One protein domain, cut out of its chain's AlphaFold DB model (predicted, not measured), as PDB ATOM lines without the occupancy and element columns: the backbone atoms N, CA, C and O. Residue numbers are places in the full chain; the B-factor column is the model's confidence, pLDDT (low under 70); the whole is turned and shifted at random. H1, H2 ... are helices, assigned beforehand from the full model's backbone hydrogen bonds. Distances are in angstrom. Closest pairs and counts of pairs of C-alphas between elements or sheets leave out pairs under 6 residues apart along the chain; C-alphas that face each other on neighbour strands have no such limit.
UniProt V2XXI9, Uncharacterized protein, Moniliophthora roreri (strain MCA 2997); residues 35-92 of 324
ATOM      1  N   ALA A  35      55.720 106.116 118.578       85.06
ATOM      2  CA  ALA A  35      55.165 104.762 118.582       85.06
ATOM      3  C   ALA A  35      56.150 103.726 119.151       85.06
ATOM      4  O   ALA A  35      55.764 102.758 119.811       85.06
ATOM      5  N   ARG A  36      57.450 103.952 118.937       85.94
ATOM      6  CA  ARG A  36      58.519 103.136 119.515       85.94
ATOM      7  C   ARG A  36      58.754 103.476 120.987       85.94
ATOM      8  O   ARG A  36      59.009 102.563 121.774       85.94
ATOM      9  N   GLY A  37      58.636 104.751 121.356       85.25
ATOM     10  CA  GLY A  37      58.715 105.219 122.741       85.25
ATOM     11  C   GLY A  37      57.726 104.492 123.651       85.25
ATOM     12  O   GLY A  37      58.120 103.995 124.700       85.25
ATOM     13  N   ILE A  38      56.488 104.287 123.190       89.94
ATOM     14  CA  ILE A  38      55.457 103.538 123.932       89.94
ATOM     15  C   ILE A  38      55.927 102.119 124.295       89.94
ATOM     16  O   ILE A  38      55.696 101.648 125.411       89.94
ATOM     17  N   LEU A  39      56.601 101.425 123.371       89.00
ATOM     18  CA  LEU A  39      57.093 100.063 123.602       89.00
ATOM     19  C   LEU A  39      58.273 100.018 124.567       89.00
ATOM     20  O   LEU A  39      58.333  99.148 125.436       89.00
ATOM     21  N   ILE A  40      59.208 100.954 124.410       85.50
ATOM     22  CA  ILE A  40      60.374 101.079 125.286       85.50
ATOM     23  C   ILE A  40      59.910 101.408 126.706       85.50
ATOM     24  O   ILE A  40      60.349 100.761 127.654       85.50
ATOM     25  N   ASP A  41      58.966 102.331 126.853       86.38
ATOM     26  CA  ASP A  41      58.421 102.730 128.146       86.38
ATOM     27  C   ASP A  41      57.686 101.574 128.831       86.38
ATOM     28  O   ASP A  41      57.945 101.283 130.000       86.38
ATOM     29  N   ALA A  42      56.839 100.843 128.102       85.75
ATOM     30  CA  ALA A  42      56.168  99.662 128.641       85.75
ATOM     31  C   ALA A  42      57.165  98.575 129.090       85.75
ATOM     32  O   ALA A  42      56.982  97.934 130.126       85.75
ATOM     33  N   PHE A  43      58.243  98.365 128.333       87.19
ATOM     34  CA  PHE A  43      59.199  97.298 128.617       87.19
ATOM     35  C   PHE A  43      60.191  97.657 129.729       87.19
ATOM     36  O   PHE A  43      60.412  96.852 130.633       87.19
ATOM     37  N   PHE A  44      60.800  98.843 129.665       80.06
ATOM     38  CA  PHE A  44      61.894  99.243 130.553       80.06
ATOM     39  C   PHE A  44      61.422 100.059 131.753       80.06
ATOM     40  O   PHE A  44      61.907  99.813 132.852       80.06
ATOM     41  N   LYS A  45      60.476 100.990 131.572       79.69
ATOM     42  CA  LYS A  45      59.979 101.820 132.683       79.69
ATOM     43  C   LYS A  45      58.923 101.081 133.499       79.69
ATOM     44  O   LYS A  45      58.976 101.088 134.720       79.69
ATOM     45  N   GLN A  46      57.982 100.414 132.829       78.38
ATOM     46  CA  GLN A  46      56.903  99.675 133.502       78.38
ATOM     47  C   GLN A  46      57.278  98.218 133.820       78.38
ATOM     48  O   GLN A  46      56.540  97.537 134.527       78.38
ATOM     49  N   GLY A  47      58.405  97.717 133.298       83.31
ATOM     50  CA  GLY A  47      58.885  96.355 133.562       83.31
ATOM     51  C   GLY A  47      58.022  95.245 132.950       83.31
ATOM     52  O   GLY A  47      58.154  94.077 133.328       83.31
ATOM     53  N   ILE A  48      57.140  95.567 131.997       85.50
ATOM     54  CA  ILE A  48      56.216  94.609 131.381       85.50
ATOM     55  C   ILE A  48      56.976  93.786 130.336       85.50
ATOM     56  O   ILE A  48      56.918  94.024 129.133       85.50
ATOM     57  N   THR A  49      57.727  92.788 130.793       83.31
ATOM     58  CA  THR A  49      58.537  91.942 129.900       83.31
ATOM     59  C   THR A  49      57.699  90.901 129.149       83.31
ATOM     60  O   THR A  49      58.001  90.561 127.999       83.31
ATOM     61  N   THR A  50      56.624  90.410 129.768       87.81
ATOM     62  CA  THR A  50      55.651  89.464 129.202       87.81
ATOM     63  C   THR A  50      54.238  90.034 129.345       87.81
ATOM     64  O   THR A  50      53.561  89.729 130.326       87.81
ATOM     65  N   PRO A  51      53.787  90.878 128.399       86.62
ATOM     66  CA  PRO A  51      52.498  91.546 128.526       86.62
ATOM     67  C   PRO A  51      51.336  90.550 128.468       86.62
ATOM     68  O   PRO A  51      51.322  89.640 127.625       86.62
ATOM     69  N   THR A  52      50.348  90.749 129.339       89.19
ATOM     70  CA  THR A  52      49.069  90.029 129.313       89.19
ATOM     71  C   THR A  52      48.282  90.371 128.039       89.19
ATOM     72  O   THR A  52      48.587  91.357 127.360       89.19
ATOM     73  N   PRO A  53      47.267  89.574 127.653       88.06
ATOM     74  CA  PRO A  53      46.440  89.876 126.482       88.06
ATOM     75  C   PRO A  53      45.782  91.262 126.544       88.06
ATOM     76  O   PRO A  53      45.691  91.936 125.521       88.06
ATOM     77  N   GLU A  54      45.379  91.702 127.735       89.06
ATOM     78  CA  GLU A  54      44.802  93.029 127.977       89.06
ATOM     79  C   GLU A  54      45.847  94.130 127.780       89.06
ATOM     80  O   GLU A  54      45.653  95.021 126.960       89.06
ATOM     81  N   GLN A  55      47.025  93.986 128.396       88.81
ATOM     82  CA  GLN A  55      48.137  94.926 128.221       88.81
ATOM     83  C   GLN A  55      48.573  95.039 126.756       88.81
ATOM     84  O   GLN A  55      48.895  96.124 126.282       88.81
ATOM     85  N   LYS A  56      48.560  93.929 126.006       91.06
ATOM     86  CA  LYS A  56      48.853  93.948 124.566       91.06
ATOM     87  C   LYS A  56      47.841  94.788 123.795       91.06
ATOM     88  O   LYS A  56      48.251  95.518 122.900       91.06
ATOM     89  N   ARG A  57      46.549  94.681 124.114       91.44
ATOM     90  CA  ARG A  57      45.500  95.483 123.466       91.44
ATOM     91  C   ARG A  57      45.644  96.960 123.811       91.44
ATOM     92  O   ARG A  57      45.573  97.779 122.905       91.44
ATOM     93  N   ASP A  58      45.926  97.286 125.068       93.31
ATOM     94  CA  ASP A  58      46.106  98.673 125.504       93.31
ATOM     95  C   ASP A  58      47.311  99.334 124.833       93.31
ATOM     96  O   ASP A  58      47.210 100.442 124.310       93.31
ATOM     97  N   ILE A  59      48.450  98.638 124.792       92.12
ATOM     98  CA  ILE A  59      49.659  99.122 124.115       92.12
ATOM     99  C   ILE A  59      49.410  99.260 122.610       92.12
ATOM    100  O   ILE A  59      49.820 100.249 122.010       92.12
ATOM    101  N   LEU A  60      48.719  98.292 121.999       92.31
ATOM    102  CA  LEU A  60      48.374  98.341 120.581       92.31
ATOM    103  C   LEU A  60      47.481  99.538 120.259       92.31
ATOM    104  O   LEU A  60      47.746 100.239 119.290       92.31
ATOM    105  N   LYS A  61      46.469  99.794 121.091       93.25
ATOM    106  CA  LYS A  61      45.555 100.920 120.924       93.25
ATOM    107  C   LYS A  61      46.307 102.249 120.948       93.25
ATOM    108  O   LYS A  61      46.135 103.047 120.039       93.25
ATOM    109  N   ARG A  62      47.216 102.438 121.913       91.75
ATOM    110  CA  ARG A  62      48.061 103.645 121.986       91.75
ATOM    111  C   ARG A  62      48.946 103.825 120.751       91.75
ATOM    112  O   ARG A  62      49.181 104.947 120.330       91.75
ATOM    113  N   ILE A  63      49.442 102.734 120.166       90.44
ATOM    114  CA  ILE A  63      50.238 102.796 118.929       90.44
ATOM    115  C   ILE A  63      49.358 103.164 117.730       90.44
ATOM    116  O   ILE A  63      49.782 103.953 116.894       90.44
ATOM    117  N   GLN A  64      48.144 102.621 117.654       91.50
ATOM    118  CA  GLN A  64      47.193 102.901 116.573       91.50
ATOM    119  C   GLN A  64      46.577 104.307 116.652       91.50
ATOM    120  O   GLN A  64      46.088 104.804 115.644       91.50
ATOM    121  N   GLU A  65      46.606 104.952 117.821       93.00
ATOM    122  CA  GLU A  65      46.208 106.356 117.998       93.00
ATOM    123  C   GLU A  65      47.191 107.338 117.330       93.00
ATOM    124  O   GLU A  65      46.827 108.487 117.072       93.00
ATOM    125  N   ILE A  66      48.416 106.901 117.013       88.31
ATOM    126  CA  ILE A  66      49.423 107.730 116.342       88.31
ATOM    127  C   ILE A  66      49.176 107.711 114.824       88.31
ATOM    128  O   ILE A  66      49.101 106.626 114.234       88.31
ATOM    129  N   PRO A  67      49.129 108.885 114.162       85.62
ATOM    130  CA  PRO A  67      48.892 108.960 112.726       85.62
ATOM    131  C   PRO A  67      49.978 108.209 111.944       85.62
ATOM    132  O   PRO A  67      51.176 108.452 112.112       85.62
ATOM    133  N   GLY A  68      49.557 107.297 111.067       84.38
ATOM    134  CA  GLY A  68      50.422 106.472 110.221       84.38
ATOM    135  C   GLY A  68      50.696 105.051 110.731       84.38
ATOM    136  O   GLY A  68      51.324 104.276 109.994       84.38
ATOM    137  N   TYR A  69      50.223 104.699 111.935       87.31
ATOM    138  CA  TYR A  69      50.359 103.374 112.563       87.31
ATOM    139  C   TYR A  69      49.019 102.674 112.842       87.31
ATOM    140  O   TYR A  69      48.970 101.707 113.605       87.31
ATOM    141  N   GLU A  70      47.943 103.097 112.184       89.25
ATOM    142  CA  GLU A  70      46.588 102.557 112.345       89.25
ATOM    143  C   GLU A  70      46.538 101.049 112.038       89.25
ATOM    144  O   GLU A  70      45.871 100.271 112.720       89.25
ATOM    145  N   ASP A  71      47.336 100.620 111.057       85.69
ATOM    146  CA  ASP A  71      47.417  99.231 110.600       85.69
ATOM    147  C   ASP A  71      48.398  98.370 111.412       85.69
ATOM    148  O   ASP A  71      48.714  97.235 111.029       85.69
ATOM    149  N   TYR A  72      48.948  98.894 112.513       87.12
ATOM    150  CA  TYR A  72      49.894  98.131 113.313       87.12
ATOM    151  C   TYR A  72      49.208  96.894 113.906       87.12
ATOM    152  O   TYR A  72      48.103  96.960 114.444       87.12
ATOM    153  N   LYS A  73      49.857  95.730 113.777       89.88
ATOM    154  CA  LYS A  73      49.261  94.429 114.113       89.88
ATOM    155  C   LYS A  73      49.730  93.925 115.470       89.88
ATOM    156  O   LYS A  73      50.902  94.043 115.836       89.88
ATOM    157  N   LEU A  74      48.844  93.207 116.158       88.00
ATOM    158  CA  LEU A  74      49.157  92.536 117.424       88.00
ATOM    159  C   LEU A  74      50.290  91.499 117.280       88.00
ATOM    160  O   LEU A  74      51.083  91.309 118.200       88.00
ATOM    161  N   ALA A  75      50.415  90.866 116.110       84.44
ATOM    162  CA  ALA A  75      51.518  89.954 115.807       84.44
ATOM    163  C   ALA A  75      52.881  90.669 115.804       84.44
ATOM    164  O   ALA A  75      53.848  90.161 116.375       84.44
ATOM    165  N   SER A  76      52.953  91.867 115.217       85.88
ATOM    166  CA  SER A  76      54.164  92.696 115.195       85.88
ATOM    167  C   SER A  76      54.548  93.140 116.608       85.88
ATOM    168  O   SER A  76      55.709  93.031 117.000       85.88
ATOM    169  N   LEU A  77      53.553  93.510 117.422       89.31
ATOM    170  CA  LEU A  77      53.730  93.799 118.846       89.31
ATOM    171  C   LEU A  77      54.325  92.601 119.607       89.31
ATOM    172  O   LEU A  77      55.322  92.734 120.314       89.31
ATOM    173  N   ALA A  78      53.746  91.410 119.446       87.38
ATOM    174  CA  ALA A  78      54.214  90.205 120.128       87.38
ATOM    175  C   ALA A  78      55.651  89.826 119.734       87.38
ATOM    176  O   ALA A  78      56.455  89.457 120.598       87.38
ATOM    177  N   ARG A  79      55.993  89.951 118.445       86.88
ATOM    178  CA  ARG A  79      57.355  89.735 117.935       86.88
ATOM    179  C   ARG A  79      58.344  90.709 118.563       86.88
ATOM    180  O   ARG A  79      59.400  90.272 119.017       86.88
ATOM    181  N   TRP A  80      57.974  91.985 118.678       90.50
ATOM    182  CA  TRP A  80      58.812  92.997 119.317       90.50
ATOM    183  C   TRP A  80      59.154  92.629 120.768       90.50
ATOM    184  O   TRP A  80      60.327  92.593 121.128       90.50
ATOM    185  N   PHE A  81      58.163  92.246 121.584       88.94
ATOM    186  CA  PHE A  81      58.404  91.849 122.980       88.94
ATOM    187  C   PHE A  81      59.277  90.593 123.100       88.94
ATOM    188  O   PHE A  81      60.112  90.490 123.999       88.94
ATOM    189  N   THR A  82      59.114  89.630 122.192       88.88
ATOM    190  CA  THR A  82      59.982  88.442 122.135       88.88
ATOM    191  C   THR A  82      61.421  88.819 121.816       88.88
ATOM    192  O   THR A  82      62.344  88.354 122.489       88.88
ATOM    193  N   HIS A  83      61.615  89.710 120.846       85.06
ATOM    194  CA  HIS A  83      62.926  90.218 120.482       85.06
ATOM    195  C   HIS A  83      63.577  91.008 121.629       85.06
ATOM    196  O   HIS A  83      64.723  90.742 121.985       85.06
ATOM    197  N   ALA A  84      62.826  91.902 122.278       84.81
ATOM    198  CA  ALA A  84      63.290  92.683 123.422       84.81
ATOM    199  C   ALA A  84      63.743  91.789 124.591       84.81
ATOM    200  O   ALA A  84      64.821  91.997 125.151       84.81
ATOM    201  N   ARG A  85      62.986  90.728 124.913       89.19
ATOM    202  CA  ARG A  85      63.394  89.732 125.923       89.19
ATOM    203  C   ARG A  85      64.676  88.999 125.538       89.19
ATOM    204  O   ARG A  85      65.525  88.791 126.401       89.19
ATOM    205  N   ARG A  86      64.818  88.594 124.271       86.25
ATOM    206  CA  ARG A  86      66.030  87.919 123.779       86.25
ATOM    207  C   ARG A  86      67.257  88.812 123.965       86.25
ATOM    208  O   ARG A  86      68.220  88.381 124.589       86.25
ATOM    209  N   LEU A  87      67.175  90.067 123.533       82.69
ATOM    210  CA  LEU A  87      68.259  91.038 123.695       82.69
ATOM    211  C   LEU A  87      68.594  91.303 125.165       82.69
ATOM    212  O   LEU A  87      69.764  91.376 125.530       82.69
ATOM    213  N   ALA A  88      67.583  91.417 126.027       80.62
ATOM    214  CA  ALA A  88      67.800  91.609 127.458       80.62
ATOM    215  C   ALA A  88      68.539  90.422 128.102       80.62
ATOM    216  O   ALA A  88      69.339  90.620 129.013       80.62
ATOM    217  N   ARG A  89      68.304  89.194 127.620       81.88
ATOM    218  CA  ARG A  89      69.026  87.991 128.066       81.88
ATOM    219  C   ARG A  89      70.455  87.953 127.534       81.88
ATOM    220  O   ARG A  89      71.363  87.669 128.301       81.88
ATOM    221  N   GLU A  90      70.660  88.274 126.260       75.56
ATOM    222  CA  GLU A  90      71.991  88.306 125.634       75.56
ATOM    223  C   GLU A  90      72.917  89.341 126.285       75.56
ATOM    224  O   GLU A  90      74.107  89.085 126.430       75.56
ATOM    225  N   LYS A  91      72.371  90.474 126.744       73.44
ATOM    226  CA  LYS A  91      73.127  91.483 127.501       73.44
ATOM    227  C   LYS A  91      73.499  91.038 128.917       73.44
ATOM    228  O   LYS A  91      74.518  91.478 129.433       73.44
ATOM    229  N   LYS A  92      72.669  90.204 129.553       67.56
ATOM    230  CA  LYS A  92      72.884  89.722 130.930       67.56
ATOM    231  C   LYS A  92      73.693  88.429 131.004       67.56
ATOM    232  O   LYS A  92      74.213  88.104 132.065       67.56
TER     233      LYS A  92
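Overview. This is residues 35 to 92 of the 324 residues of an uncharacterized protein of Moniliophthora roreri (strain MCA 2997) (UniProt V2XXI9). Two helices, H1 and H2, fold back on each other as a helical hairpin shaped like a loose V, closest where H1 begins and H2 ends, and a third, longer helix, H3, crosses one side of it. H3 starts beside H2, passes near H1 and reaches beyond both toward Lys 92, along the long direction of the model. The printed part has 58 residues with three named helices, H1, H2 and H3 in that order, and no named strand; its class is all helix. It is compact, with a radius of gyration of the C-alphas of 11.3 A, yet elongated in outline, spanning 35 by 19 by 19 A.

Arrangement. Begin with H1, residues 35 to 45, and look from it to H2, residues 53 to 64. They touch, and their closest C-alphas, those of Ala 35 and Ile 63, are 5.3 A apart. H2 touches H1 with residues 59 to 63 alone. The two run opposite ways at a tilt of 38 degrees, only just steep, and form a helical hairpin. Next look at H3, residues 74 to 92, which touches H2 and stands about perpendicular to it, at 75 degrees. H2 touches H3 with residues 56 to 60 alone, and H3 touches H2 with residues 74 to 78 alone; the closest C-alphas, those of Leu 60 and Leu 74, are 6.7 A apart. H1 and H3 are close but not clearly touching: their closest C-alphas, those of Phe 43 and Phe 81, are 7.9 A apart. These two run the same way at a steep tilt of 45 degrees. Along the backbone, every O i to N i+4 pair of H2 and H3 is within hydrogen-bond range, and in H1 6 of 7 are.

Along the chain. Find C-alpha 35 at (55.165, 104.762, 118.582); from there H1 runs 15.2 A to C-alpha 45. H2 begins at C-alpha 53, at (46.440, 89.876, 126.482), and runs 16.4 A to C-alpha 64. H3, the longest helix with 19 residues, runs 27.4 A from Leu 74 to C-alpha 92 at (72.884, 89.722, 130.930).

Size, cuts and confidence. Look for the two C-alphas farthest apart at Pro 67 and Lys 92, 35.7 A from each other. The first and last printed C-alphas, those of Ala 35 and Lys 92, are 26.3 A apart. The printed part has no cut. Both links are short, with 7 residues between H1 and H2 and 9 between H2 and H3. In the B-factor column the mean pLDDT of the printed part is 86.5, and residue 92 alone is under 70.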